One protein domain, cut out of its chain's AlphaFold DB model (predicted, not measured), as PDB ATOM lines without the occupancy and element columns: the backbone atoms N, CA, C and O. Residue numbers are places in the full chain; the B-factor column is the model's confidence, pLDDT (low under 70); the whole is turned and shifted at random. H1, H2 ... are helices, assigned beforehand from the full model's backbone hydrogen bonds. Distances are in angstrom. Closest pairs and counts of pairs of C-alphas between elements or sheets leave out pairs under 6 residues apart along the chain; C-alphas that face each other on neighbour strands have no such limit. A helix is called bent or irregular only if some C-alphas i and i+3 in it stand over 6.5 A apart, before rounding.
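This is residues 2 to 204 of the 303 residues of an uncharacterized protein of Rothia mucilaginosa (UniProt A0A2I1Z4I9). This is an elongated, loose assembly of helices in which the long helix H5 and H6, folded back beside it, form one end, while H3 runs past the end of H5 to a second group where H1 crosses H3 and packs on H2 and H8b. The bent helix H8 joins the two groups, its arm H8a only grazing H6 and its arm H8b packing on H1 and H3; residues 77 to 82 and 84 to 90 stick out at the end far from H2. The printed part has 203 residues with eight named helices, H1 to H8 in order, no named strand, and is all helix. It is loose, with a radius of gyration of the C-alphas of 20.5 A, and spans 68 by 37 by 30 A.

H1, residues 2 to 26, begins at C-alpha 2 (133.935, 111.063, 134.703) and is 37.2 A long; it is only just irregular, with C-alphas 6 and 9 6.8 A apart, and has a kink of 30 degrees near residue 10. H2 is residues 31 to 44, 19.8 A; H3 residues 46 to 63, 25.7 A; H4 residues 65 to 73. H5, residues 85 to 120, is 51.1 A long from C-alpha 85 (118.028, 159.317, 121.128), with a kink of 34 degrees near residue 112; it is neither bent nor irregular, but only just: C-alphas 109 and 112 are 6.2 A apart. H6 is residues 125 to 145, 30.7 A; H7 residues 151 to 159. H8, residues 169 to 202, was assigned as one helix by its hydrogen bonds but is bent, with C-alphas 188 and 191 7.8 A apart. Its arms H8a, residues 169 to 188, 27.6 A, and H8b, residues 191 to 202, 16.3 A, stand at a steep tilt of 67 degrees; C-alpha 202 is at (137.749, 106.639, 107.549).

H3, H5 and H6 form an up and down bundle, each running against the one before. H5 and H6, a hairpin, touch at a shallow tilt of 29 degrees, closest at C-alphas 117 and 125, 4.9 A. H3 touches residues 106 to 120 of H5, closest at C-alphas 59 and 113, 5.4 A. H4 touches H6, C-alphas 67 and 140 being closest at 4.0 A. Residues 8 to 15 of H1 touch H3, about perpendicular at 78 degrees, closest at C-alphas 15 and 53, 5.7 A. H1 touches H8b, closest at C-alphas 18 and 198, 4.2 A, and H2, closest at C-alphas 23 and 34, 4.9 A. H6 and H8a only just touch, with 3 pairs of C-alphas within 8 A, closest at C-alphas 138 and 175, 7.5 A. H7 is close but not clearly touching H6, with C-alphas 142 and 154 closest at 7.8 A. Every O i to N i+4 pair is within hydrogen-bond range in H2, H3, H7, H8a and H8b; the counts are 18 of 21 in H1, 3 of 5 in H4, 31 of 32 in H5 and 15 of 17 in H6.

The two C-alphas farthest apart are those of Ser 33 and Asn 84, 68.0 A. The printed part has no cut, and the link H4 to H5, 11 residues, is long. The mean pLDDT of the printed part is 76.1; 73 residues are under 70, namely residues 2 to 7, 71 to 89, 91 and 145 to 191.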
ATOM      1  N   LYS A   2     135.242 111.725 134.977       41.09
ATOM      2  CA  LYS A   2     133.935 111.063 134.703       41.09
ATOM      3  C   LYS A   2     133.250 111.455 133.373       41.09
ATOM      4  O   LYS A   2     132.596 110.617 132.770       41.09
ATOM      5  N   SER A   3     133.436 112.687 132.887       53.38
ATOM      6  CA  SER A   3     132.817 113.165 131.632       53.38
ATOM      7  C   SER A   3     133.447 112.561 130.361       53.38
ATOM      8  O   SER A   3     132.740 112.238 129.417       53.38
ATOM      9  N   ILE A   4     134.767 112.323 130.349       49.00
ATOM     10  CA  ILE A   4     135.474 111.810 129.158       49.00
ATOM     11  C   ILE A   4     135.120 110.337 128.897       49.00
ATOM     12  O   ILE A   4     134.869 109.973 127.752       49.00
ATOM     13  N   LEU A   5     135.014 109.513 129.951       54.25
ATOM     14  CA  LEU A   5     134.552 108.122 129.823       54.25
ATOM     15  C   LEU A   5     133.081 108.028 129.383       54.25
ATOM     16  O   LEU A   5     132.715 107.093 128.679       54.25
ATOM     17  N   ALA A   6     132.242 108.995 129.765       62.34
ATOM     18  CA  ALA A   6     130.838 109.030 129.351       62.34
ATOM     19  C   ALA A   6     130.658 109.383 127.861       62.34
ATOM     20  O   ALA A   6     129.647 109.024 127.261       62.34
ATOM     21  N   LEU A   7     131.639 110.053 127.247       67.88
ATOM     22  CA  LEU A   7     131.627 110.416 125.825       67.88
ATOM     23  C   LEU A   7     132.108 109.287 124.906       67.88
ATOM     24  O   LEU A   7     131.831 109.323 123.710       67.88
ATOM     25  N   THR A   8     132.799 108.277 125.437       74.69
ATOM     26  CA  THR A   8     133.367 107.191 124.627       74.69
ATOM     27  C   THR A   8     132.303 106.375 123.879       74.69
ATOM     28  O   THR A   8     132.474 106.187 122.675       74.69
ATOM     29  N   PRO A   9     131.177 105.949 124.490       82.62
ATOM     30  CA  PRO A   9     130.125 105.228 123.765       82.62
ATOM     31  C   PRO A   9     129.480 106.060 122.648       82.62
ATOM     32  O   PRO A   9     129.179 105.537 121.574       82.62
ATOM     33  N   LEU A  10     129.311 107.369 122.876       81.31
ATOM     34  CA  LEU A  10     128.794 108.299 121.869       81.31
ATOM     35  C   LEU A  10     129.779 108.466 120.711       81.31
ATOM     36  O   LEU A  10     129.369 108.409 119.558       81.31
ATOM     37  N   ALA A  11     131.073 108.617 121.007       83.62
ATOM     38  CA  ALA A  11     132.111 108.719 119.988       83.62
ATOM     39  C   ALA A  11     132.223 107.435 119.155       83.62
ATOM     40  O   ALA A  11     132.349 107.521 117.942       83.62
ATOM     41  N   ILE A  12     132.114 106.255 119.773       88.19
ATOM     42  CA  ILE A  12     132.106 104.970 119.054       88.19
ATOM     43  C   ILE A  12     130.889 104.874 118.130       88.19
ATOM     44  O   ILE A  12     131.030 104.520 116.963       88.19
ATOM     45  N   SER A  13     129.703 105.215 118.637       89.44
ATOM     46  CA  SER A  13     128.463 105.163 117.853       89.44
ATOM     47  C   SER A  13     128.507 106.139 116.675       89.44
ATOM     48  O   SER A  13     128.176 105.772 115.552       89.44
ATOM     49  N   ALA A  14     128.973 107.367 116.916       88.69
ATOM     50  CA  ALA A  14     129.151 108.370 115.875       88.69
ATOM     51  C   ALA A  14     130.196 107.933 114.837       88.69
ATOM     52  O   ALA A  14     129.923 108.023 113.644       88.69
ATOM     53  N   ALA A  15     131.345 107.403 115.277       91.62
ATOM     54  CA  ALA A  15     132.378 106.878 114.387       91.62
ATOM     55  C   ALA A  15     131.798 105.809 113.457       91.62
ATOM     56  O   ALA A  15     131.962 105.890 112.245       91.62
ATOM     57  N   PHE A  16     131.052 104.854 114.020       92.81
ATOM     58  CA  PHE A  16     130.417 103.795 113.244       92.81
ATOM     59  C   PHE A  16     129.436 104.349 112.206       92.81
ATOM     60  O   PHE A  16     129.538 104.000 111.037       92.81
ATOM     61  N   ILE A  17     128.516 105.231 112.610       92.25
ATOM     62  CA  ILE A  17     127.484 105.778 111.716       92.25
ATOM     63  C   ILE A  17     128.111 106.584 110.575       92.25
ATOM     64  O   ILE A  17     127.747 106.384 109.418       92.25
ATOM     65  N   PHE A  18     129.058 107.475 110.875       92.50
ATOM     66  CA  PHE A  18     129.684 108.303 109.845       92.50
ATOM     67  C   PHE A  18     130.555 107.474 108.898       92.50
ATOM     68  O   PHE A  18     130.465 107.641 107.686       92.50
ATOM     69  N   THR A  19     131.353 106.538 109.421       92.75
ATOM     70  CA  THR A  19     132.139 105.625 108.579       92.75
ATOM     71  C   THR A  19     131.243 104.725 107.724       92.75
ATOM     72  O   THR A  19     131.540 104.532 106.547       92.75
ATOM     73  N   LEU A  20     130.120 104.240 108.266       94.19
ATOM     74  CA  LEU A  20     129.136 103.465 107.511       94.19
ATOM     75  C   LEU A  20     128.533 104.285 106.373       94.19
ATOM     76  O   LEU A  20     128.424 103.784 105.261       94.19
ATOM     77  N   TYR A  21     128.169 105.540 106.637       92.31
ATOM     78  CA  TYR A  21     127.611 106.424 105.617       92.31
ATOM     79  C   TYR A  21     128.602 106.666 104.475       92.31
ATOM     80  O   TYR A  21     128.231 106.584 103.307       92.31
ATOM     81  N   TYR A  22     129.875 106.888 104.817       92.94
ATOM     82  CA  TYR A  22     130.947 107.021 103.836       92.94
ATOM     83  C   TYR A  22     131.094 105.761 102.981       92.94
ATOM     84  O   TYR A  22     130.998 105.847 101.763       92.94
ATOM     85  N   TYR A  23     131.245 104.579 103.585       93.44
ATOM     86  CA  TYR A  23     131.384 103.345 102.806       93.44
ATOM     87  C   TYR A  23     130.114 102.968 102.035       93.44
ATOM     88  O   TYR A  23     130.217 102.398 100.955       93.44
ATOM     89  N   ASN A  24     128.925 103.315 102.533       92.94
ATOM     90  CA  ASN A  24     127.683 103.123 101.789       92.94
ATOM     91  C   ASN A  24     127.671 103.950 100.499       92.94
ATOM     92  O   ASN A  24     127.213 103.461  99.474       92.94
ATOM     93  N   TRP A  25     128.210 105.170 100.531       91.19
ATOM     94  CA  TRP A  25     128.403 105.971  99.324       91.19
ATOM     95  C   TRP A  25     129.485 105.386  98.398       91.19
ATOM     96  O   TRP A  25     129.266 105.304  97.196       91.19
ATOM     97  N   ILE A  26     130.611 104.909  98.943       91.19
ATOM     98  CA  ILE A  26     131.699 104.289  98.156       91.19
ATOM     99  C   ILE A  26     131.245 103.030  97.406       91.19
ATOM    100  O   ILE A  26     131.740 102.767  96.314       91.19
ATOM    101  N   PHE A  27     130.327 102.249  97.979       91.19
ATOM    102  CA  PHE A  27     129.821 101.009  97.381       91.19
ATOM    103  C   PHE A  27     128.460 101.171  96.706       91.19
ATOM    104  O   PHE A  27     127.686 100.216  96.688       91.19
ATOM    105  N   ASP A  28     128.148 102.373  96.220       86.94
ATOM    106  CA  ASP A  28     126.912 102.676  95.491       86.94
ATOM    107  C   ASP A  28     125.643 102.132  96.184       86.94
ATOM    108  O   ASP A  28     124.828 101.399  95.631       86.94
ATOM    109  N   ASN A  29     125.501 102.460  97.470       85.94
ATOM    110  CA  ASN A  29     124.398 102.053  98.344       85.94
ATOM    111  C   ASN A  29     124.305 100.551  98.665       85.94
ATOM    112  O   ASN A  29     123.281 100.085  99.178       85.94
ATOM    113  N   ASN A  30     125.379  99.782  98.460       90.06
ATOM    114  CA  ASN A  30     125.475  98.423  98.982       90.06
ATOM    115  C   ASN A  30     125.747  98.423 100.498       90.06
ATOM    116  O   ASN A  30     126.886  98.323 100.972       90.06
ATOM    117  N   VAL A  31     124.660  98.490 101.270       91.00
ATOM    118  CA  VAL A  31     124.689  98.519 102.741       91.00
ATOM    119  C   VAL A  31     125.390  97.288 103.329       91.00
ATOM    120  O   VAL A  31     126.053  97.406 104.357       91.00
ATOM    121  N   GLY A  32     125.279  96.117 102.691       92.75
ATOM    122  CA  GLY A  32     125.881  94.873 103.179       92.75
ATOM    123  C   GLY A  32     127.407  94.952 103.234       92.75
ATOM    124  O   GLY A  32     128.001  94.778 104.302       92.75
ATOM    125  N   SER A  33     128.037  95.298 102.106       91.75
ATOM    126  CA  SER A  33     129.493  95.484 102.031       91.75
ATOM    127  C   SER A  33     129.970  96.658 102.888       91.75
ATOM    128  O   SER A  33     130.983  96.544 103.583       91.75
ATOM    129  N   ALA A  34     129.212  97.760 102.915       94.12
ATOM    130  CA  ALA A  34     129.525  98.914 103.756       94.12
ATOM    131  C   ALA A  34     129.542  98.554 105.247       94.12
ATOM    132  O   ALA A  34     130.467  98.931 105.974       94.12
ATOM    133  N   PHE A  35     128.547  97.793 105.706       94.75
ATOM    134  CA  PHE A  35     128.443  97.346 107.089       94.75
ATOM    135  C   PHE A  35     129.581  96.392 107.459       94.75
ATOM    136  O   PHE A  35     130.229  96.590 108.491       94.75
ATOM    137  N   GLN A  36     129.876  95.406 106.604       94.56
ATOM    138  CA  GLN A  36     130.974  94.459 106.808       94.56
ATOM    139  C   GLN A  36     132.307  95.193 106.994       94.56
ATOM    140  O   GLN A  36     132.938  95.068 108.047       94.56
ATOM    141  N   ILE A  37     132.693  96.038 106.037       93.25
ATOM    142  CA  ILE A  37     133.960  96.776 106.082       93.25
ATOM    143  C   ILE A  37     134.011  97.736 107.274       93.25
ATOM    144  O   ILE A  37     135.022  97.787 107.977       93.25
ATOM    145  N   THR A  38     132.921  98.453 107.561       93.81
ATOM    146  CA  THR A  38     132.863  99.379 108.703       93.81
ATOM    147  C   THR A  38     133.040  98.644 110.028       93.81
ATOM    148  O   THR A  38     133.811  99.084 110.881       93.81
ATOM    149  N   SER A  39     132.371  97.502 110.204       93.12
ATOM    150  CA  SER A  39     132.474  96.694 111.423       93.12
ATOM    151  C   SER A  39     133.895  96.161 111.645       93.12
ATOM    152  O   SER A  39     134.428  96.246 112.756       93.12
ATOM    153  N   MET A  40     134.553  95.702 110.578       93.19
ATOM    154  CA  MET A  40     135.932  95.228 110.627       93.19
ATOM    155  C   MET A  40     136.911  96.366 110.934       93.19
ATOM    156  O   MET A  40     137.745  96.234 111.833       93.19
ATOM    157  N   ARG A  41     136.771  97.514 110.255       90.62
ATOM    158  CA  ARG A  41     137.570  98.725 110.509       90.62
ATOM    159  C   ARG A  41     137.419  99.203 111.948       90.62
ATOM    160  O   ARG A  41     138.423  99.492 112.590       90.62
ATOM    161  N   LEU A  42     136.196  99.242 112.480       89.81
ATOM    162  CA  LEU A  42     135.967  99.646 113.866       89.81
ATOM    163  C   LEU A  42     136.616  98.676 114.855       89.81
ATOM    164  O   LEU A  42     137.125  99.115 115.876       89.81
ATOM    165  N   SER A  43     136.639  97.375 114.565       89.06
ATOM    166  CA  SER A  43     137.294  96.381 115.424       89.06
ATOM    167  C   SER A  43     138.821  96.527 115.430       89.06
ATOM    168  O   SER A  43     139.448  96.517 116.494       89.06
ATOM    169  N   LYS A  44     139.420  96.699 114.245       88.31
ATOM    170  CA  LYS A  44     140.877  96.687 114.051       88.31
ATOM    171  C   LYS A  44     141.542  98.045 114.273       88.31
ATOM    172  O   LYS A  44     142.644  98.087 114.807       88.31
ATOM    173  N   ASP A  45     140.861  99.141 113.948       84.31
ATOM    174  CA  ASP A  45     141.409 100.504 113.974       84.31
ATOM    175  C   ASP A  45     140.605 101.465 114.872       84.31
ATOM    176  O   ASP A  45     140.461 102.667 114.620       84.31
ATOM    177  N   LYS A  46     140.044 100.921 115.965       86.50
ATOM    178  CA  LYS A  46     139.159 101.655 116.887       86.50
ATOM    179  C   LYS A  46     139.753 102.968 117.386       86.50
ATOM    180  O   LYS A  46     139.048 103.967 117.456       86.50
ATOM    181  N   TYR A  47     141.034 102.984 117.755       87.38
ATOM    182  CA  TYR A  47     141.639 104.157 118.385       87.38
ATOM    183  C   TYR A  47     141.777 105.323 117.406       87.38
ATOM    184  O   TYR A  47     141.507 106.459 117.796       87.38
ATOM    185  N   ARG A  48     142.109 105.050 116.136       88.44
ATOM    186  CA  ARG A  48     142.168 106.073 115.087       88.44
ATOM    187  C   ARG A  48     140.784 106.649 114.809       88.44
ATOM    188  O   ARG A  48     140.608 107.862 114.881       88.44
ATOM    189  N   LEU A  49     139.798 105.780 114.579       88.81
ATOM    190  CA  LEU A  49     138.414 106.173 114.278       88.81
ATOM    191  C   LEU A  49     137.785 106.981 115.425       88.81
ATOM    192  O   LEU A  49     137.187 108.035 115.200       88.81
ATOM    193  N   ILE A  50     137.963 106.529 116.673       88.81
ATOM    194  CA  ILE A  50     137.472 107.232 117.866       88.81
ATOM    195  C   ILE A  50     138.182 108.580 118.026       88.81
ATOM    196  O   ILE A  50     137.521 109.576 118.312       88.81
ATOM    197  N   SER A  51     139.505 108.638 117.835       89.75
ATOM    198  CA  SER A  51     140.270 109.885 117.951       89.75
ATOM    199  C   SER A  51     139.813 110.924 116.924       89.75
ATOM    200  O   SER A  51     139.468 112.041 117.312       89.75
ATOM    201  N   ALA A  52     139.701 110.540 115.648       90.56
ATOM    202  CA  ALA A  52     139.192 111.415 114.592       90.56
ATOM    203  C   ALA A  52     137.769 111.909 114.902       90.56
ATOM    204  O   ALA A  52     137.474 113.098 114.798       90.56
ATOM    205  N   THR A  53     136.901 111.023 115.394       91.19
ATOM    206  CA  THR A  53     135.529 111.387 115.772       91.19
ATOM    207  C   THR A  53     135.490 112.361 116.952       91.19
ATOM    208  O   THR A  53     134.720 113.322 116.944       91.19
ATOM    209  N   LEU A  54     136.344 112.173 117.962       90.69
ATOM    210  CA  LEU A  54     136.473 113.104 119.089       90.69
ATOM    211  C   LEU A  54     137.000 114.474 118.649       90.69
ATOM    212  O   LEU A  54     136.552 115.492 119.182       90.69
ATOM    213  N   MET A  55     137.904 114.525 117.669       92.00
ATOM    214  CA  MET A  55     138.342 115.787 117.070       92.00
ATOM    215  C   MET A  55     137.169 116.519 116.398       92.00
ATOM    216  O   MET A  55     136.959 117.701 116.662       92.00
ATOM    217  N   ILE A  56     136.340 115.818 115.620       90.44
ATOM    218  CA  ILE A  56     135.145 116.403 114.983       90.44
ATOM    219  C   ILE A  56     134.132 116.883 116.032       90.44
ATOM    220  O   ILE A  56     133.639 118.008 115.952       90.44
ATOM    221  N   LEU A  57     133.873 116.087 117.075       89.56
ATOM    222  CA  LEU A  57     133.027 116.490 118.208       89.56
ATOM    223  C   LEU A  57     133.576 117.736 118.919       89.56
ATOM    224  O   LEU A  57     132.804 118.595 119.346       89.56
ATOM    225  N   THR A  58     134.900 117.863 119.011       91.38
ATOM    226  CA  THR A  58     135.565 119.041 119.584       91.38
ATOM    227  C   THR A  58     135.337 120.279 118.720       91.38
ATOM    228  O   THR A  58     134.988 121.327 119.258       91.38
ATOM    229  N   VAL A  59     135.439 120.166 117.393       91.94
ATOM    230  CA  VAL A  59     135.104 121.262 116.466       91.94
ATOM    231  C   VAL A  59     133.637 121.669 116.611       91.94
ATOM    232  O   VAL A  59     133.341 122.853 116.767       91.94
ATOM    233  N   MET A  60     132.709 120.706 116.650       88.88
ATOM    234  CA  MET A  60     131.283 120.994 116.866       88.88
ATOM    235  C   MET A  60     131.018 121.672 118.217       88.88
ATOM    236  O   MET A  60     130.128 122.514 118.337       88.88
ATOM    237  N   TYR A  61     131.795 121.341 119.248       89.44
ATOM    238  CA  TYR A  61     131.727 122.032 120.531       89.44
ATOM    239  C   TYR A  61     132.259 123.472 120.433       89.44
ATOM    240  O   TYR A  61     131.600 124.398 120.913       89.44
ATOM    241  N   LEU A  62     133.419 123.667 119.797       92.50
ATOM    242  CA  LEU A  62     134.060 124.973 119.605       92.50
ATOM    243  C   LEU A  62     133.187 125.928 118.787       92.50
ATOM    244  O   LEU A  62     133.113 127.110 119.109       92.50
ATOM    245  N   PHE A  63     132.447 125.403 117.812       89.81
ATOM    246  CA  PHE A  63     131.450 126.139 117.035       89.81
ATOM    247  C   PHE A  63     130.403 126.846 117.915       89.81
ATOM    248  O   PHE A  63     129.937 127.943 117.615       89.81
ATOM    249  N   LEU A  64     130.027 126.241 119.044       88.19
ATOM    250  CA  LEU A  64     129.024 126.806 119.951       88.19
ATOM    251  C   LEU A  64     129.609 127.816 120.948       88.19
ATOM    252  O   LEU A  64     128.843 128.472 121.660       88.19
ATOM    253  N   VAL A  65     130.938 127.938 121.040       89.31
ATOM    254  CA  VAL A  65     131.609 128.771 122.049       89.31
ATOM    255  C   VAL A  65     131.246 130.251 121.915       89.31
ATOM    256  O   VAL A  65     130.829 130.813 122.931       89.31
ATOM    257  N   PRO A  66     131.294 130.891 120.726       87.69
ATOM    258  CA  PRO A  66     130.981 132.319 120.613       87.69
ATOM    259  C   PRO A  66     129.550 132.643 121.055       87.69
ATOM    260  O   PRO A  66     129.310 133.584 121.811       87.69
ATOM    261  N   ALA A  67     128.595 131.785 120.692       84.81
ATOM    262  CA  ALA A  67     127.199 131.914 121.099       84.81
ATOM    263  C   ALA A  67     126.987 131.719 122.614       84.81
ATOM    264  O   ALA A  67     126.104 132.336 123.211       84.81
ATOM    265  N   ARG A  68     127.773 130.845 123.258       82.25
ATOM    266  CA  ARG A  68     127.705 130.614 124.711       82.25
ATOM    267  C   ARG A  68     128.380 131.725 125.505       82.25
ATOM    268  O   ARG A  68     127.854 132.098 126.551       82.25
ATOM    269  N   ALA A  69     129.485 132.270 125.000       79.75
ATOM    270  CA  ALA A  69     130.194 133.381 125.624       79.75
ATOM    271  C   ALA A  69     129.277 134.604 125.799       79.75
ATOM    272  O   ALA A  69     129.300 135.237 126.850       79.75
ATOM    273  N   LEU A  70     128.374 134.867 124.845       73.88
ATOM    274  CA  LEU A  70     127.374 135.940 124.944       73.88
ATOM    275  C   LEU A  70     126.530 135.899 126.225       73.88
ATOM    276  O   LEU A  70     126.276 136.948 126.817       73.88
ATOM    277  N   LYS A  71     126.132 134.704 126.686       64.56
ATOM    278  CA  LYS A  71     125.341 134.553 127.922       64.56
ATOM    279  C   LYS A  71     126.104 134.997 129.171       64.56
ATOM    280  O   LYS A  71     125.476 135.381 130.150       64.56
ATOM    281  N   ILE A  72     127.433 134.917 129.137       57.19
ATOM    282  CA  ILE A  72     128.311 135.321 130.241       57.19
ATOM    283  C   ILE A  72     128.409 136.850 130.296       57.19
ATOM    284  O   ILE A  72     128.437 137.420 131.382       57.19
ATOM    285  N   TYR A  73     128.420 137.516 129.137       54.66
ATOM    286  CA  TYR A  73     128.620 138.964 129.056       54.66
ATOM    287  C   TYR A  73     127.347 139.794 129.285       54.66
ATOM    288  O   TYR A  73     127.470 140.913 129.771       54.66
ATOM    289  N   HIS A  74     126.140 139.274 129.017       56.44
ATOM    290  CA  HIS A  74     124.888 139.950 129.392       56.44
ATOM    291  C   HIS A  74     123.721 138.966 129.642       56.44
ATOM    292  O   HIS A  74     123.237 138.347 128.690       56.44
ATOM    293  N   PRO A  75     123.185 138.858 130.878       51.09
ATOM    294  CA  PRO A  75     121.886 138.236 131.109       51.09
ATOM    295  C   PRO A  75     120.811 139.158 130.517       51.09
ATOM    296  O   PRO A  75     120.710 140.324 130.883       51.09
ATOM    297  N   TYR A  76     120.072 138.647 129.538       52.53
ATOM    298  CA  TYR A  76     119.112 139.360 128.689       52.53
ATOM    299  C   TYR A  76     118.353 140.514 129.372       52.53
ATOM    300  O   TYR A  76     117.471 140.255 130.193       52.53
ATOM    301  N   PRO A  77     118.619 141.789 129.021       48.31
ATOM    302  CA  PRO A  77     117.787 142.880 129.495       48.31
ATOM    303  C   PRO A  77     116.464 142.865 128.719       48.31
ATOM    304  O   PRO A  77     116.450 142.865 127.487       48.31
ATOM    305  N   ASN A  78     115.345 142.848 129.446       46.72
ATOM    306  CA  ASN A  78     114.008 143.029 128.884       46.72
ATOM    307  C   ASN A  78     113.979 144.294 128.008       46.72
ATOM    308  O   ASN A  78     114.217 145.404 128.485       46.72
ATOM    309  N   TYR A  79     113.693 144.124 126.717       49.28
ATOM    310  CA  TYR A  79     113.608 145.219 125.753       49.28
ATOM    311  C   TYR A  79     112.388 146.104 126.059       49.28
ATOM    312  O   TYR A  79     111.260 145.756 125.716       49.28
ATOM    313  N   GLN A  80     112.595 147.268 126.684       43.47
ATOM    314  CA  GLN A  80     111.553 148.294 126.819       43.47
ATOM    315  C   GLN A  80     111.386 149.109 125.522       43.47
ATOM    316  O   GLN A  80     112.358 149.458 124.847       43.47
ATOM    317  N   HIS A  81     110.125 149.394 125.184       45.78
ATOM    318  CA  HIS A  81     109.648 149.829 123.863       45.78
ATOM    319  C   HIS A  81     109.627 151.358 123.626       45.78
ATOM    320  O   HIS A  81     109.114 151.817 122.612       45.78
ATOM    321  N   SER A  82     110.191 152.170 124.523       47.69
ATOM    322  CA  SER A  82     110.250 153.633 124.365       47.69
ATOM    323  C   SER A  82     111.679 154.056 124.026       47.69
ATOM    324  O   SER A  82     112.572 153.804 124.828       47.69
ATOM    325  N   GLU A  83     111.911 154.668 122.858       55.66
ATOM    326  CA  GLU A  83     113.252 155.056 122.388       55.66
ATOM    327  C   GLU A  83     113.468 156.576 122.380       55.66
ATOM    328  O   GLU A  83     113.056 157.274 121.456       55.66
ATOM    329  N   ASN A  84     114.214 157.085 123.364       63.97
ATOM    330  CA  ASN A  84     114.893 158.382 123.263       63.97
ATOM    331  C   ASN A  84     116.238 158.241 122.516       63.97
ATOM    332  O   ASN A  84     116.898 157.203 122.600       63.97
ATOM    333  N   LYS A  85     116.719 159.304 121.841       63.38
ATOM    334  CA  LYS A  85     118.028 159.317 121.128       63.38
ATOM    335  C   LYS A  85     119.202 158.821 121.991       63.38
ATOM    336  O   LYS A  85     120.105 158.154 121.494       63.38
ATOM    337  N   GLN A  86     119.172 159.106 123.293       63.62
ATOM    338  CA  GLN A  86     120.193 158.671 124.249       63.62
ATOM    339  C   GLN A  86     120.157 157.155 124.515       63.62
ATOM    340  O   GLN A  86     121.208 156.529 124.645       63.62
ATOM    341  N   GLN A  87     118.970 156.538 124.497       64.31
ATOM    342  CA  GLN A  87     118.819 155.081 124.576       64.31
ATOM    343  C   GLN A  87     119.273 154.395 123.282       64.31
ATOM    344  O   GLN A  87     119.855 153.315 123.346       64.31
ATOM    345  N   LEU A  88     119.079 155.025 122.117       65.19
ATOM    346  CA  LEU A  88     119.558 154.493 120.837       65.19
ATOM    347  C   LEU A  88     121.095 154.423 120.783       65.19
ATOM    348  O   LEU A  88     121.649 153.389 120.414       65.19
ATOM    349  N   ASN A  89     121.789 155.482 121.216       69.69
ATOM    350  CA  ASN A  89     123.256 155.495 121.279       69.69
ATOM    351  C   ASN A  89     123.804 154.455 122.272       69.69
ATOM    352  O   ASN A  89     124.796 153.786 121.982       69.69
ATOM    353  N   ALA A  90     123.139 154.273 123.418       71.06
ATOM    354  CA  ALA A  90     123.499 153.236 124.383       71.06
ATOM    355  C   ALA A  90     123.310 151.818 123.806       71.06
ATOM    356  O   ALA A  90     124.207 150.983 123.928       71.06
ATOM    357  N   LYS A  91     122.194 151.563 123.105       67.88
ATOM    358  CA  LYS A  91     121.935 150.290 122.408       67.88
ATOM    359  C   LYS A  91     122.976 150.006 121.324       67.88
ATOM    360  O   LYS A  91     123.476 148.887 121.242       67.88
ATOM    361  N   LEU A  92     123.334 151.010 120.521       71.19
ATOM    362  CA  LEU A  92     124.342 150.866 119.470       71.19
ATOM    363  C   LEU A  92     125.714 150.505 120.059       71.19
ATOM    364  O   LEU A  92     126.363 149.583 119.574       71.19
ATOM    365  N   LYS A  93     126.123 151.168 121.149       74.38
ATOM    366  CA  LYS A  93     127.389 150.879 121.841       74.38
ATOM    367  C   LYS A  93     127.444 149.442 122.374       74.38
ATOM    368  O   LYS A  93     128.461 148.775 122.203       74.38
ATOM    369  N   ILE A  94     126.351 148.950 122.963       77.12
ATOM    370  CA  ILE A  94     126.239 147.559 123.435       77.12
ATOM    371  C   ILE A  94     126.290 146.582 122.253       77.12
ATOM    372  O   ILE A  94     127.038 145.610 122.294       77.12
ATOM    373  N   SER A  95     125.556 146.855 121.171       75.06
ATOM    374  CA  SER A  95     125.551 145.997 119.979       75.06
ATOM    375  C   SER A  95     126.929 145.901 119.319       75.06
ATOM    376  O   SER A  95     127.315 144.819 118.881       75.06
ATOM    377  N   ILE A  96     127.674 147.008 119.250       77.12
ATOM    378  CA  ILE A  96     129.045 147.028 118.722       77.12
ATOM    379  C   ILE A  96     129.969 146.208 119.627       77.12
ATOM    380  O   ILE A  96     130.740 145.387 119.134       77.12
ATOM    381  N   HIS A  97     129.864 146.373 120.949       81.81
ATOM    382  CA  HIS A  97     130.666 145.604 121.900       81.81
ATOM    383  C   HIS A  97     130.408 144.091 121.790       81.81
ATOM    384  O   HIS A  97     131.354 143.306 121.746       81.81
ATOM    385  N   LEU A  98     129.140 143.683 121.675       81.88
ATOM    386  CA  LEU A  98     128.758 142.283 121.481       81.88
ATOM    387  C   LEU A  98     129.295 141.715 120.163       81.88
ATOM    388  O   LEU A  98     129.840 140.616 120.156       81.88
ATOM    389  N   MET A  99     129.206 142.475 119.070       83.19
ATOM    390  CA  MET A  99     129.746 142.061 117.772       83.19
ATOM    391  C   MET A  99     131.265 141.843 117.833       83.19
ATOM    392  O   MET A  99     131.759 140.831 117.343       83.19
ATOM    393  N   ILE A 100     132.001 142.757 118.476       85.38
ATOM    394  CA  ILE A 100     133.453 142.628 118.666       85.38
ATOM    395  C   ILE A 100     133.776 141.404 119.535       85.38
ATOM    396  O   ILE A 100     134.667 140.630 119.195       85.38
ATOM    397  N   SER A 101     133.027 141.182 120.620       86.69
ATOM    398  CA  SER A 101     133.200 140.009 121.487       86.69
ATOM    399  C   SER A 101     132.967 138.691 120.734       86.69
ATOM    400  O   SER A 101     133.766 137.756 120.849       86.69
ATOM    401  N   ILE A 102     131.937 138.621 119.883       88.38
ATOM    402  CA  ILE A 102     131.694 137.459 119.014       88.38
ATOM    403  C   ILE A 102     132.850 137.263 118.038       88.38
ATOM    404  O   ILE A 102     133.312 136.136 117.874       88.38
ATOM    405  N   ALA A 103     133.336 138.330 117.401       88.94
ATOM    406  CA  ALA A 103     134.448 138.229 116.462       88.94
ATOM    407  C   ALA A 103     135.709 137.669 117.147       88.94
ATOM    408  O   ALA A 103     136.310 136.718 116.648       88.94
ATOM    409  N   ILE A 104     136.057 138.188 118.329       90.94
ATOM    410  CA  ILE A 104     137.215 137.728 119.113       90.94
ATOM    411  C   ILE A 104     137.047 136.266 119.536       90.94
ATOM    412  O   ILE A 104     137.951 135.457 119.341       90.94
ATOM    413  N   THR A 105     135.894 135.901 120.098       91.44
ATOM    414  CA  THR A 105     135.648 134.523 120.560       91.44
ATOM    415  C   THR A 105     135.584 133.525 119.406       91.44
ATOM    416  O   THR A 105     136.064 132.404 119.556       91.44
ATOM    417  N   THR A 106     135.068 133.930 118.242       92.94
ATOM    418  CA  THR A 106     135.081 133.115 117.018       92.94
ATOM    419  C   THR A 106     136.507 132.894 116.528       92.94
ATOM    420  O   THR A 106     136.864 131.768 116.200       92.94
ATOM    421  N   LEU A 107     137.349 133.930 116.549       92.44
ATOM    422  CA  LEU A 107     138.758 133.811 116.175       92.44
ATOM    423  C   LEU A 107     139.513 132.883 117.139       92.44
ATOM    424  O   LEU A 107     140.220 131.980 116.695       92.44
ATOM    425  N   LEU A 108     139.305 133.041 118.449       93.56
ATOM    426  CA  LEU A 108     139.916 132.188 119.474       93.56
ATOM    427  C   LEU A 108     139.477 130.721 119.366       93.56
ATOM    428  O   LEU A 108     140.311 129.832 119.507       93.56
ATOM    429  N   ALA A 109     138.195 130.455 119.095       94.19
ATOM    430  CA  ALA A 109     137.686 129.101 118.858       94.19
ATOM    431  C   ALA A 109     138.118 128.538 117.489       94.19
ATOM    432  O   ALA A 109     138.248 127.322 117.320       94.19
ATOM    433  N   GLY A 110     138.370 129.418 116.520       93.06
ATOM    434  CA  GLY A 110     138.837 129.076 115.181       93.06
ATOM    435  C   GLY A 110     140.248 128.498 115.177       93.06
ATOM    436  O   GLY A 110     140.481 127.523 114.477       93.06
ATOM    437  N   ILE A 111     141.170 129.014 115.998       92.88
ATOM    438  CA  ILE A 111     142.567 128.532 116.059       92.88
ATOM    439  C   ILE A 111     142.661 127.003 116.275       92.88
ATOM    440  O   ILE A 111     143.227 126.325 115.411       92.88
ATOM    441  N   PRO A 112     142.112 126.422 117.363       94.69
ATOM    442  CA  PRO A 112     142.155 124.974 117.567       94.69
ATOM    443  C   PRO A 112     141.344 124.204 116.515       94.69
ATOM    444  O   PRO A 112     141.740 123.107 116.129       94.69
ATOM    445  N   SER A 113     140.253 124.779 115.998       94.38
ATOM    446  CA  SER A 113     139.447 124.148 114.942       94.38
ATOM    447  C   SER A 113     140.234 124.008 113.635       94.38
ATOM    448  O   SER A 113     140.240 122.940 113.033       94.38
ATOM    449  N   THR A 114     140.986 125.036 113.238       93.75
ATOM    450  CA  THR A 114     141.859 125.006 112.056       93.75
ATOM    451  C   THR A 114     142.973 123.972 112.196       93.75
ATOM    452  O   THR A 114     143.294 123.287 111.226       93.75
ATOM    453  N   MET A 115     143.545 123.810 113.395       93.88
ATOM    454  CA  MET A 115     144.528 122.749 113.647       93.88
ATOM    455  C   MET A 115     143.915 121.361 113.449       93.88
ATOM    456  O   MET A 115     144.527 120.513 112.803       93.88
ATOM    457  N   ILE A 116     142.694 121.147 113.948       93.44
ATOM    458  CA  ILE A 116     141.957 119.897 113.741       93.44
ATOM    459  C   ILE A 116     141.673 119.669 112.250       93.44
ATOM    460  O   ILE A 116     141.943 118.582 111.744       93.44
ATOM    461  N   PHE A 117     141.194 120.682 111.523       91.56
ATOM    462  CA  PHE A 117     140.941 120.555 110.086       91.56
ATOM    463  C   PHE A 117     142.203 120.219 109.299       91.56
ATOM    464  O   PHE A 117     142.143 119.393 108.400       91.56
ATOM    465  N   LYS A 118     143.357 120.786 109.667       90.62
ATOM    466  CA  LYS A 118     144.633 120.472 109.018       90.62
ATOM    467  C   LYS A 118     145.057 119.013 109.217       90.62
ATOM    468  O   LYS A 118     145.699 118.452 108.339       90.62
ATOM    469  N   ILE A 119     144.716 118.410 110.357       89.00
ATOM    470  CA  ILE A 119     144.976 116.989 110.627       89.00
ATOM    471  C   ILE A 119     144.006 116.109 109.835       89.00
ATOM    472  O   ILE A 119     144.428 115.136 109.219       89.00
ATOM    473  N   LEU A 120     142.712 116.442 109.865       86.88
ATOM    474  CA  LEU A 120     141.671 115.599 109.283       86.88
ATOM    475  C   LEU A 120     141.621 115.688 107.752       86.88
ATOM    476  O   LEU A 120     141.622 114.658 107.080       86.88
ATOM    477  N   ASN A 121     141.632 116.914 107.227       84.69
ATOM    478  CA  ASN A 121     141.462 117.263 105.815       84.69
ATOM    479  C   ASN A 121     142.530 118.296 105.396       84.69
ATOM    480  O   ASN A 121     142.219 119.480 105.245       84.69
ATOM    481  N   PRO A 122     143.799 117.891 105.224       82.75
ATOM    482  CA  PRO A 122     144.909 118.802 104.941       82.75
ATOM    483  C   PRO A 122     144.788 119.538 103.601       82.75
ATOM    484  O   PRO A 122     145.401 120.591 103.455       82.75
ATOM    485  N   LEU A 123     144.026 119.005 102.641       80.94
ATOM    486  CA  LEU A 123     143.804 119.638 101.336       80.94
ATOM    487  C   LEU A 123     142.784 120.787 101.434       80.94
ATOM    488  O   LEU A 123     143.048 121.880 100.942       80.94
ATOM    489  N   ASP A 124     141.696 120.587 102.185       82.44
ATOM    490  CA  ASP A 124     140.558 121.523 102.254       82.44
ATOM    491  C   ASP A 124     140.445 122.276 103.588       82.44
ATOM    492  O   ASP A 124     139.391 122.817 103.943       82.44
ATOM    493  N   TYR A 125     141.511 122.302 104.393       88.06
ATOM    494  CA  TYR A 125     141.447 122.860 105.747       88.06
ATOM    495  C   TYR A 125     141.099 124.358 105.769       88.06
ATOM    496  O   TYR A 125     140.447 124.817 106.707       88.06
ATOM    497  N   THR A 126     141.512 125.122 104.753       87.69
ATOM    498  CA  THR A 126     141.235 126.563 104.634       87.69
ATOM    499  C   THR A 126     139.753 126.824 104.397       87.69
ATOM    500  O   THR A 126     139.154 127.648 105.088       87.69
ATOM    501  N   THR A 127     139.149 126.074 103.476       86.94
ATOM    502  CA  THR A 127     137.719 126.119 103.166       86.94
ATOM    503  C   THR A 127     136.891 125.737 104.393       86.94
ATOM    504  O   THR A 127     135.990 126.474 104.793       86.94
ATOM    505  N   ASN A 128     137.265 124.649 105.076       87.00
ATOM    506  CA  ASN A 128     136.606 124.209 106.309       87.00
ATOM    507  C   ASN A 128     136.719 125.241 107.447       87.00
ATOM    508  O   ASN A 128     135.744 125.495 108.156       87.00
ATOM    509  N   ALA A 129     137.879 125.887 107.604       90.56
ATOM    510  CA  ALA A 129     138.076 126.948 108.589       90.56
ATOM    511  C   ALA A 129     137.232 128.200 108.285       90.56
ATOM    512  O   ALA A 129     136.671 128.803 109.205       90.56
ATOM    513  N   LEU A 130     137.104 128.573 107.007       88.69
ATOM    514  CA  LEU A 130     136.258 129.688 106.577       88.69
ATOM    515  C   LEU A 130     134.780 129.404 106.874       88.69
ATOM    516  O   LEU A 130     134.098 130.255 107.450       88.69
ATOM    517  N   PHE A 131     134.302 128.201 106.541       85.81
ATOM    518  CA  PHE A 131     132.939 127.784 106.861       85.81
ATOM    519  C   PHE A 131     132.694 127.807 108.365       85.81
ATOM    520  O   PHE A 131     131.731 128.428 108.815       85.81
ATOM    521  N   PHE A 132     133.596 127.220 109.153       91.00
ATOM    522  CA  PHE A 132     133.509 127.263 110.609       91.00
ATOM    523  C   PHE A 132     133.341 128.697 111.128       91.00
ATOM    524  O   PHE A 132     132.420 128.964 111.901       91.00
ATOM    525  N   ALA A 133     134.190 129.627 110.681       89.81
ATOM    526  CA  ALA A 133     134.136 131.019 111.116       89.81
ATOM    527  C   ALA A 133     132.815 131.696 110.719       89.81
ATOM    528  O   ALA A 133     132.185 132.329 111.567       89.81
ATOM    529  N   SER A 134     132.373 131.522 109.468       85.62
ATOM    530  CA  SER A 134     131.132 132.113 108.953       85.62
ATOM    531  C   SER A 134     129.909 131.627 109.729       85.62
ATOM    532  O   SER A 134     129.187 132.427 110.330       85.62
ATOM    533  N   PHE A 135     129.713 130.308 109.809       84.12
ATOM    534  CA  PHE A 135     128.550 129.733 110.480       84.12
ATOM    535  C   PHE A 135     128.564 130.023 111.988       84.12
ATOM    536  O   PHE A 135     127.522 130.337 112.565       84.12
ATOM    537  N   SER A 136     129.732 129.953 112.641       90.00
ATOM    538  CA  SER A 136     129.856 130.194 114.084       90.00
ATOM    539  C   SER A 136     129.530 131.648 114.425       90.00
ATOM    540  O   SER A 136     128.808 131.928 115.386       90.00
ATOM    541  N   PHE A 137     130.032 132.581 113.612       86.88
ATOM    542  CA  PHE A 137     129.744 134.001 113.753       86.88
ATOM    543  C   PHE A 137     128.254 134.289 113.537       86.88
ATOM    544  O   PHE A 137     127.615 134.894 114.400       86.88
ATOM    545  N   SER A 138     127.671 133.798 112.437       82.31
ATOM    546  CA  SER A 138     126.244 133.961 112.122       82.31
ATOM    547  C   SER A 138     125.344 133.395 113.222       82.31
ATOM    548  O   SER A 138     124.394 134.053 113.661       82.31
ATOM    549  N   TRP A 139     125.676 132.209 113.740       82.12
ATOM    550  CA  TRP A 139     124.937 131.578 114.830       82.12
ATOM    551  C   TRP A 139     124.981 132.401 116.125       82.12
ATOM    552  O   TRP A 139     123.957 132.599 116.784       82.12
ATOM    553  N   ALA A 140     126.149 132.932 116.484       84.38
ATOM    554  CA  ALA A 140     126.295 133.782 117.661       84.38
ATOM    555  C   ALA A 140     125.531 135.109 117.515       84.38
ATOM    556  O   ALA A 140     124.823 135.514 118.438       84.38
ATOM    557  N   GLN A 141     125.581 135.742 116.342       79.38
ATOM    558  CA  GLN A 141     124.809 136.955 116.053       79.38
ATOM    559  C   GLN A 141     123.300 136.706 116.180       79.38
ATOM    560  O   GLN A 141     122.564 137.537 116.715       79.38
ATOM    561  N   MET A 142     122.830 135.525 115.773       73.69
ATOM    562  CA  MET A 142     121.427 135.150 115.925       73.69
ATOM    563  C   MET A 142     120.984 135.089 117.392       73.69
ATOM    564  O   MET A 142     119.859 135.476 117.709       73.69
ATOM    565  N   LYS A 143     121.864 134.667 118.306       75.25
ATOM    566  CA  LYS A 143     121.572 134.639 119.748       75.25
ATOM    567  C   LYS A 143     121.420 136.019 120.381       75.25
ATOM    568  O   LYS A 143     120.754 136.119 121.408       75.25
ATOM    569  N   ILE A 144     121.963 137.072 119.766       72.38
ATOM    570  CA  ILE A 144     121.687 138.457 120.176       72.38
ATOM    571  C   ILE A 144     120.228 138.818 119.877       72.38
ATOM    572  O   ILE A 144     119.555 139.426 120.709       72.38
ATOM    573  N   VAL A 145     119.739 138.449 118.688       67.06
ATOM    574  CA  VAL A 145     118.387 138.793 118.221       67.06
ATOM    575  C   VAL A 145     117.329 137.911 118.878       67.06
ATOM    576  O   VAL A 145     116.281 138.407 119.286       67.06
ATOM    577  N   SER A 146     117.598 136.608 118.995       66.31
ATOM    578  CA  SER A 146     116.692 135.639 119.610       66.31
ATOM    579  C   SER A 146     117.395 134.807 120.696       66.31
ATOM    580  O   SER A 146     117.852 133.683 120.460       66.31
ATOM    581  N   PRO A 147     117.452 135.355 121.919       65.94
ATOM    582  CA  PRO A 147     118.030 134.757 123.122       65.94
ATOM    583  C   PRO A 147     117.749 133.266 123.352       65.94
ATOM    584  O   PRO A 147     118.639 132.436 123.597       65.94
ATOM    585  N   ASN A 148     116.459 132.943 123.271       66.00
ATOM    586  CA  ASN A 148     115.884 131.658 123.637       66.00
ATOM    587  C   ASN A 148     115.595 130.795 122.411       66.00
ATOM    588  O   ASN A 148     115.087 129.684 122.560       66.00
ATOM    589  N   ALA A 149     115.932 131.263 121.205       61.88
ATOM    590  CA  ALA A 149     115.758 130.448 120.021       61.88
ATOM    591  C   ALA A 149     116.644 129.206 120.106       61.88
ATOM    592  O   ALA A 149     117.871 129.287 120.099       61.88
ATOM    593  N   THR A 150     116.030 128.033 120.167       63.41
ATOM    594  CA  THR A 150     116.687 126.798 119.731       63.41
ATOM    595  C   THR A 150     117.018 126.927 118.249       63.41
ATOM    596  O   THR A 150     116.396 127.748 117.588       63.41
ATOM    597  N   ILE A 151     117.946 126.130 117.707       59.50
ATOM    598  CA  ILE A 151     118.227 126.134 116.256       59.50
ATOM    599  C   ILE A 151     116.900 126.048 115.481       59.50
ATOM    600  O   ILE A 151     116.595 126.909 114.673       59.50
ATOM    601  N   ILE A 152     116.019 125.125 115.855       57.38
ATOM    602  CA  ILE A 152     114.734 124.897 115.180       57.38
ATOM    603  C   ILE A 152     113.766 126.091 115.308       57.38
ATOM    604  O   ILE A 152     113.171 126.514 114.319       57.38
ATOM    605  N   SER A 153     113.614 126.682 116.498       56.50
ATOM    606  CA  SER A 153     112.710 127.830 116.676       56.50
ATOM    607  C   SER A 153     113.269 129.132 116.093       56.50
ATOM    608  O   SER A 153     112.500 129.973 115.641       56.50
ATOM    609  N   ALA A 154     114.595 129.276 116.029       55.16
ATOM    610  CA  ALA A 154     115.291 130.324 115.283       55.16
ATOM    611  C   ALA A 154     114.917 130.281 113.796       55.16
ATOM    612  O   ALA A 154     114.547 131.299 113.208       55.16
ATOM    613  N   PHE A 155     114.989 129.081 113.221       53.75
ATOM    614  CA  PHE A 155     114.637 128.794 111.837       53.75
ATOM    615  C   PHE A 155     113.165 129.128 111.541       53.75
ATOM    616  O   PHE A 155     112.871 129.851 110.590       53.75
ATOM    617  N   GLN A 156     112.235 128.678 112.390       53.44
ATOM    618  CA  GLN A 156     110.799 128.949 112.230       53.44
ATOM    619  C   GLN A 156     110.448 130.436 112.403       53.44
ATOM    620  O   GLN A 156     109.695 130.996 111.607       53.44
ATOM    621  N   TYR A 157     111.022 131.096 113.414       53.41
ATOM    622  CA  TYR A 157     110.790 132.515 113.696       53.41
ATOM    623  C   TYR A 157     111.235 133.417 112.532       53.41
ATOM    624  O   TYR A 157     110.596 134.426 112.246       53.41
ATOM    625  N   MET A 158     112.292 133.034 111.809       49.31
ATOM    626  CA  MET A 158     112.805 133.786 110.658       49.31
ATOM    627  C   MET A 158     112.008 133.585 109.366       49.31
ATOM    628  O   MET A 158     111.818 134.558 108.634       49.31
ATOM    629  N   LEU A 159     111.498 132.373 109.108       50.94
ATOM    630  CA  LEU A 159     110.591 132.097 107.981       50.94
ATOM    631  C   LEU A 159     109.271 132.881 108.096       50.94
ATOM    632  O   LEU A 159     108.667 133.230 107.086       50.94
ATOM    633  N   ALA A 160     108.849 133.203 109.322       49.94
ATOM    634  CA  ALA A 160     107.606 133.917 109.610       49.94
ATOM    635  C   ALA A 160     107.717 135.462 109.584       49.94
ATOM    636  O   ALA A 160     106.700 136.151 109.697       49.94
ATOM    637  N   PHE A 161     108.913 136.047 109.430       48.44
ATOM    638  CA  PHE A 161     109.093 137.507 109.482       48.44
ATOM    639  C   PHE A 161     108.669 138.210 108.185       48.44
ATOM    640  O   PHE A 161     109.503 138.490 107.313       48.44
ATOM    641  N   LYS A 162     107.379 138.553 108.103       42.59
ATOM    642  CA  LYS A 162     106.784 139.323 107.001       42.59
ATOM    643  C   LYS A 162     106.937 140.846 107.144       42.59
ATOM    644  O   LYS A 162     107.022 141.522 106.128       42.59
ATOM    645  N   ASP A 163     107.097 141.380 108.361       45.31
ATOM    646  CA  ASP A 163     107.107 142.834 108.592       45.31
ATOM    647  C   ASP A 163     108.163 143.291 109.612       45.31
ATOM    648  O   ASP A 163     108.065 143.023 110.807       45.31
ATOM    649  N   VAL A 164     109.173 144.037 109.145       42.44
ATOM    650  CA  VAL A 164     110.111 144.788 110.000       42.44
ATOM    651  C   VAL A 164     110.283 146.204 109.441       42.44
ATOM    652  O   VAL A 164     110.521 146.390 108.242       42.44
ATOM    653  N   LYS A 165     110.159 147.217 110.314       43.66
ATOM    654  CA  LYS A 165     110.268 148.647 109.971       43.66
ATOM    655  C   LYS A 165     111.649 149.018 109.395       43.66
ATOM    656  O   LYS A 165     112.688 148.468 109.752       43.66
ATOM    657  N   PHE A 166     111.636 150.026 108.520       41.91
ATOM    658  CA  PHE A 166     112.651 150.359 107.510       41.91
ATOM    659  C   PHE A 166     114.094 150.621 107.999       41.91
ATOM    660  O   PHE A 166     115.029 150.421 107.231       41.91
ATOM    661  N   LYS A 167     114.321 151.027 109.257       42.44
ATOM    662  CA  LYS A 167     115.649 151.496 109.722       42.44
ATOM    663  C   LYS A 167     116.576 150.425 110.323       42.44
ATOM    664  O   LYS A 167     117.778 150.643 110.354       42.44
ATOM    665  N   GLN A 168     116.062 149.256 110.714       47.16
ATOM    666  CA  GLN A 168     116.868 148.070 111.089       47.16
ATOM    667  C   GLN A 168     116.962 147.038 109.951       47.16
ATOM    668  O   GLN A 168     117.548 145.971 110.106       47.16
ATOM    669  N   LYS A 169     116.389 147.366 108.786       47.06
ATOM    670  CA  LYS A 169     116.124 146.440 107.683       47.06
ATOM    671  C   LYS A 169     117.398 145.934 107.000       47.06
ATOM    672  O   LYS A 169     117.405 144.807 106.539       47.06
ATOM    673  N   ILE A 170     118.481 146.717 106.961       49.81
ATOM    674  CA  ILE A 170     119.692 146.364 106.195       49.81
ATOM    675  C   ILE A 170     120.514 145.272 106.892       49.81
ATOM    676  O   ILE A 170     120.791 144.255 106.266       49.81
ATOM    677  N   SER A 171     120.856 145.413 108.181       51.56
ATOM    678  CA  SER A 171     121.646 144.375 108.873       51.56
ATOM    679  C   SER A 171     120.855 143.076 109.047       51.56
ATOM    680  O   SER A 171     121.419 141.991 108.951       51.56
ATOM    681  N   LEU A 172     119.537 143.182 109.246       54.34
ATOM    682  CA  LEU A 172     118.629 142.041 109.357       54.34
ATOM    683  C   LEU A 172     118.397 141.366 107.998       54.34
ATOM    684  O   LEU A 172     118.324 140.144 107.943       54.34
ATOM    685  N   ASN A 173     118.345 142.123 106.895       54.09
ATOM    686  CA  ASN A 173     118.273 141.558 105.544       54.09
ATOM    687  C   ASN A 173     119.585 140.889 105.125       54.09
ATOM    688  O   ASN A 173     119.532 139.825 104.524       54.09
ATOM    689  N   ILE A 174     120.746 141.462 105.460       59.47
ATOM    690  CA  ILE A 174     122.047 140.824 105.201       59.47
ATOM    691  C   ILE A 174     122.154 139.519 105.996       59.47
ATOM    692  O   ILE A 174     122.499 138.489 105.426       59.47
ATOM    693  N   LEU A 175     121.769 139.530 107.278       57.75
ATOM    694  CA  LEU A 175     121.716 138.320 108.101       57.75
ATOM    695  C   LEU A 175     120.740 137.283 107.525       57.75
ATOM    696  O   LEU A 175     121.073 136.106 107.489       57.75
ATOM    697  N   LYS A 176     119.565 137.707 107.034       57.72
ATOM    698  CA  LYS A 176     118.601 136.828 106.351       57.72
ATOM    699  C   LYS A 176     119.176 136.218 105.076       57.72
ATOM    700  O   LYS A 176     118.981 135.032 104.862       57.72
ATOM    701  N   ILE A 177     119.850 137.003 104.236       61.94
ATOM    702  CA  ILE A 177     120.441 136.516 102.982       61.94
ATOM    703  C   ILE A 177     121.544 135.501 103.281       61.94
ATOM    704  O   ILE A 177     121.519 134.417 102.706       61.94
ATOM    705  N   LEU A 178     122.447 135.815 104.217       62.38
ATOM    706  CA  LEU A 178     123.496 134.894 104.661       62.38
ATOM    707  C   LEU A 178     122.895 133.588 105.200       62.38
ATOM    708  O   LEU A 178     123.300 132.519 104.771       62.38
ATOM    709  N   LEU A 179     121.852 133.659 106.037       57.91
ATOM    710  CA  LEU A 179     121.216 132.460 106.594       57.91
ATOM    711  C   LEU A 179     120.371 131.668 105.586       57.91
ATOM    712  O   LEU A 179     120.347 130.449 105.653       57.91
ATOM    713  N   ILE A 180     119.672 132.313 104.650       61.22
ATOM    714  CA  ILE A 180     118.957 131.602 103.573       61.22
ATOM    715  C   ILE A 180     119.962 130.873 102.681       61.22
ATOM    716  O   ILE A 180     119.722 129.723 102.317       61.22
ATOM    717  N   PHE A 181     121.086 131.523 102.370       60.34
ATOM    718  CA  PHE A 181     122.181 130.908 101.633       60.34
ATOM    719  C   PHE A 181     122.729 129.701 102.401       60.34
ATOM    720  O   PHE A 181     122.757 128.605 101.854       60.34
ATOM    721  N   ASP A 182     123.011 129.863 103.693       59.03
ATOM    722  CA  ASP A 182     123.441 128.798 104.601       59.03
ATOM    723  C   ASP A 182     122.445 127.619 104.668       59.03
ATOM    724  O   ASP A 182     122.859 126.465 104.693       59.03
ATOM    725  N   ILE A 183     121.127 127.865 104.670       59.28
ATOM    726  CA  ILE A 183     120.088 126.818 104.762       59.28
ATOM    727  C   ILE A 183     119.918 126.061 103.448       59.28
ATOM    728  O   ILE A 183     119.842 124.830 103.451       59.28
ATOM    729  N   LEU A 184     119.834 126.787 102.331       57.56
ATOM    730  CA  LEU A 184     119.796 126.176 101.002       57.56
ATOM    731  C   LEU A 184     121.056 125.338 100.783       57.56
ATOM    732  O   LEU A 184     120.971 124.234 100.251       57.56
ATOM    733  N   PHE A 185     122.192 125.822 101.284       56.88
ATOM    734  CA  PHE A 185     123.446 125.093 101.275       56.88
ATOM    735  C   PHE A 185     123.377 123.838 102.162       56.88
ATOM    736  O   PHE A 185     123.584 122.741 101.663       56.88
ATOM    737  N   ILE A 186     122.974 123.931 103.434       59.84
ATOM    738  CA  ILE A 186     122.869 122.753 104.317       59.84
ATOM    739  C   ILE A 186     121.939 121.687 103.729       59.84
ATOM    740  O   ILE A 186     122.305 120.519 103.723       59.84
ATOM    741  N   ASN A 187     120.761 122.051 103.215       55.28
ATOM    742  CA  ASN A 187     119.819 121.064 102.680       55.28
ATOM    743  C   ASN A 187     120.305 120.446 101.357       55.28
ATOM    744  O   ASN A 187     120.120 119.255 101.130       55.28
ATOM    745  N   SER A 188     120.960 121.237 100.499       58.19
ATOM    746  CA  SER A 188     121.509 120.745  99.229       58.19
ATOM    747  C   SER A 188     122.784 119.916  99.408       58.19
ATOM    748  O   SER A 188     123.091 119.088  98.553       58.19
ATOM    749  N   TYR A 189     123.524 120.131 100.497       65.88
ATOM    750  CA  TYR A 189     124.825 119.511 100.735       65.88
ATOM    751  C   TYR A 189     124.838 118.531 101.911       65.88
ATOM    752  O   TYR A 189     125.869 117.909 102.124       65.88
ATOM    753  N   LEU A 190     123.729 118.313 102.634       68.56
ATOM    754  CA  LEU A 190     123.692 117.456 103.831       68.56
ATOM    755  C   LEU A 190     124.289 116.065 103.576       68.56
ATOM    756  O   LEU A 190     125.142 115.607 104.332       68.56
ATOM    757  N   THR A 191     123.868 115.420 102.487       69.38
ATOM    758  CA  THR A 191     124.386 114.120 102.043       69.38
ATOM    759  C   THR A 191     125.892 114.189 101.795       69.38
ATOM    760  O   THR A 191     126.634 113.364 102.319       69.38
ATOM    761  N   LEU A 192     126.366 115.205 101.066       74.62
ATOM    762  CA  LEU A 192     127.792 115.388 100.781       74.62
ATOM    763  C   LEU A 192     128.593 115.648 102.065       74.62
ATOM    764  O   LEU A 192     129.652 115.064 102.259       74.62
ATOM    765  N   THR A 193     128.067 116.461 102.981       76.50
ATOM    766  CA  THR A 193     128.703 116.761 104.266       76.50
ATOM    767  C   THR A 193     128.820 115.511 105.134       76.50
ATOM    768  O   THR A 193     129.854 115.302 105.762       76.50
ATOM    769  N   LEU A 194     127.800 114.646 105.160       81.94
ATOM    770  CA  LEU A 194     127.863 113.375 105.887       81.94
ATOM    771  C   LEU A 194     128.915 112.427 105.290       81.94
ATOM    772  O   LEU A 194     129.663 111.809 106.049       81.94
ATOM    773  N   VAL A 195     129.013 112.355 103.956       85.06
ATOM    774  CA  VAL A 195     130.075 111.609 103.258       85.06
ATOM    775  C   VAL A 195     131.448 112.169 103.616       85.06
ATOM    776  O   VAL A 195     132.318 111.407 104.023       85.06
ATOM    777  N   GLN A 196     131.639 113.488 103.542       85.56
ATOM    778  CA  GLN A 196     132.912 114.143 103.851       85.56
ATOM    779  C   GLN A 196     133.332 113.916 105.308       85.56
ATOM    780  O   GLN A 196     134.476 113.551 105.559       85.56
ATOM    781  N   VAL A 197     132.409 114.056 106.268       87.19
ATOM    782  CA  VAL A 197     132.662 113.782 107.695       87.19
ATOM    783  C   VAL A 197     133.061 112.321 107.909       87.19
ATOM    784  O   VAL A 197     134.042 112.043 108.601       87.19
ATOM    785  N   GLY A 198     132.332 111.383 107.300       88.75
ATOM    786  CA  GLY A 198     132.666 109.962 107.351       88.75
ATOM    787  C   GLY A 198     134.011 109.640 106.703       88.75
ATOM    788  O   GLY A 198     134.793 108.875 107.268       88.75
ATOM    789  N   GLY A 199     134.318 110.283 105.577       88.12
ATOM    790  CA  GLY A 199     135.587 110.176 104.868       88.12
ATOM    791  C   GLY A 199     136.759 110.718 105.682       88.12
ATOM    792  O   GLY A 199     137.789 110.062 105.762       88.12
ATOM    793  N   SER A 200     136.605 111.844 106.384       87.62
ATOM    794  CA  SER A 200     137.646 112.390 107.272       87.62
ATOM    795  C   SER A 200     137.998 111.442 108.422       87.62
ATOM    796  O   SER A 200     139.138 111.420 108.894       87.62
ATOM    797  N   ILE A 201     137.016 110.656 108.876       89.12
ATOM    798  CA  ILE A 201     137.190 109.626 109.907       89.12
ATOM    799  C   ILE A 201     137.834 108.365 109.309       89.12
ATOM    800  O   ILE A 201     138.755 107.798 109.900       89.12
ATOM    801  N   ALA A 202     137.350 107.910 108.152       86.94
ATOM    802  CA  ALA A 202     137.749 106.639 107.549       86.94
ATOM    803  C   ALA A 202     139.089 106.712 106.797       86.94
ATOM    804  O   ALA A 202     139.885 105.774 106.877       86.94
ATOM    805  N   ALA A 203     139.334 107.824 106.106       82.62
ATOM    806  CA  ALA A 203     140.417 108.072 105.159       82.62
ATOM    807  C   ALA A 203     141.071 109.448 105.413       82.62
ATOM    808  O   ALA A 203     141.222 110.280 104.516       82.62
ATOM    809  N   THR A 204     141.453 109.689 106.671       74.19
ATOM    810  CA  THR A 204     142.138 110.908 107.126       74.19
ATOM    811  C   THR A 204     143.299 111.283 106.202       74.19
ATOM    812  O   THR A 204     144.149 110.445 105.901       74.19
TER     813      THR A 204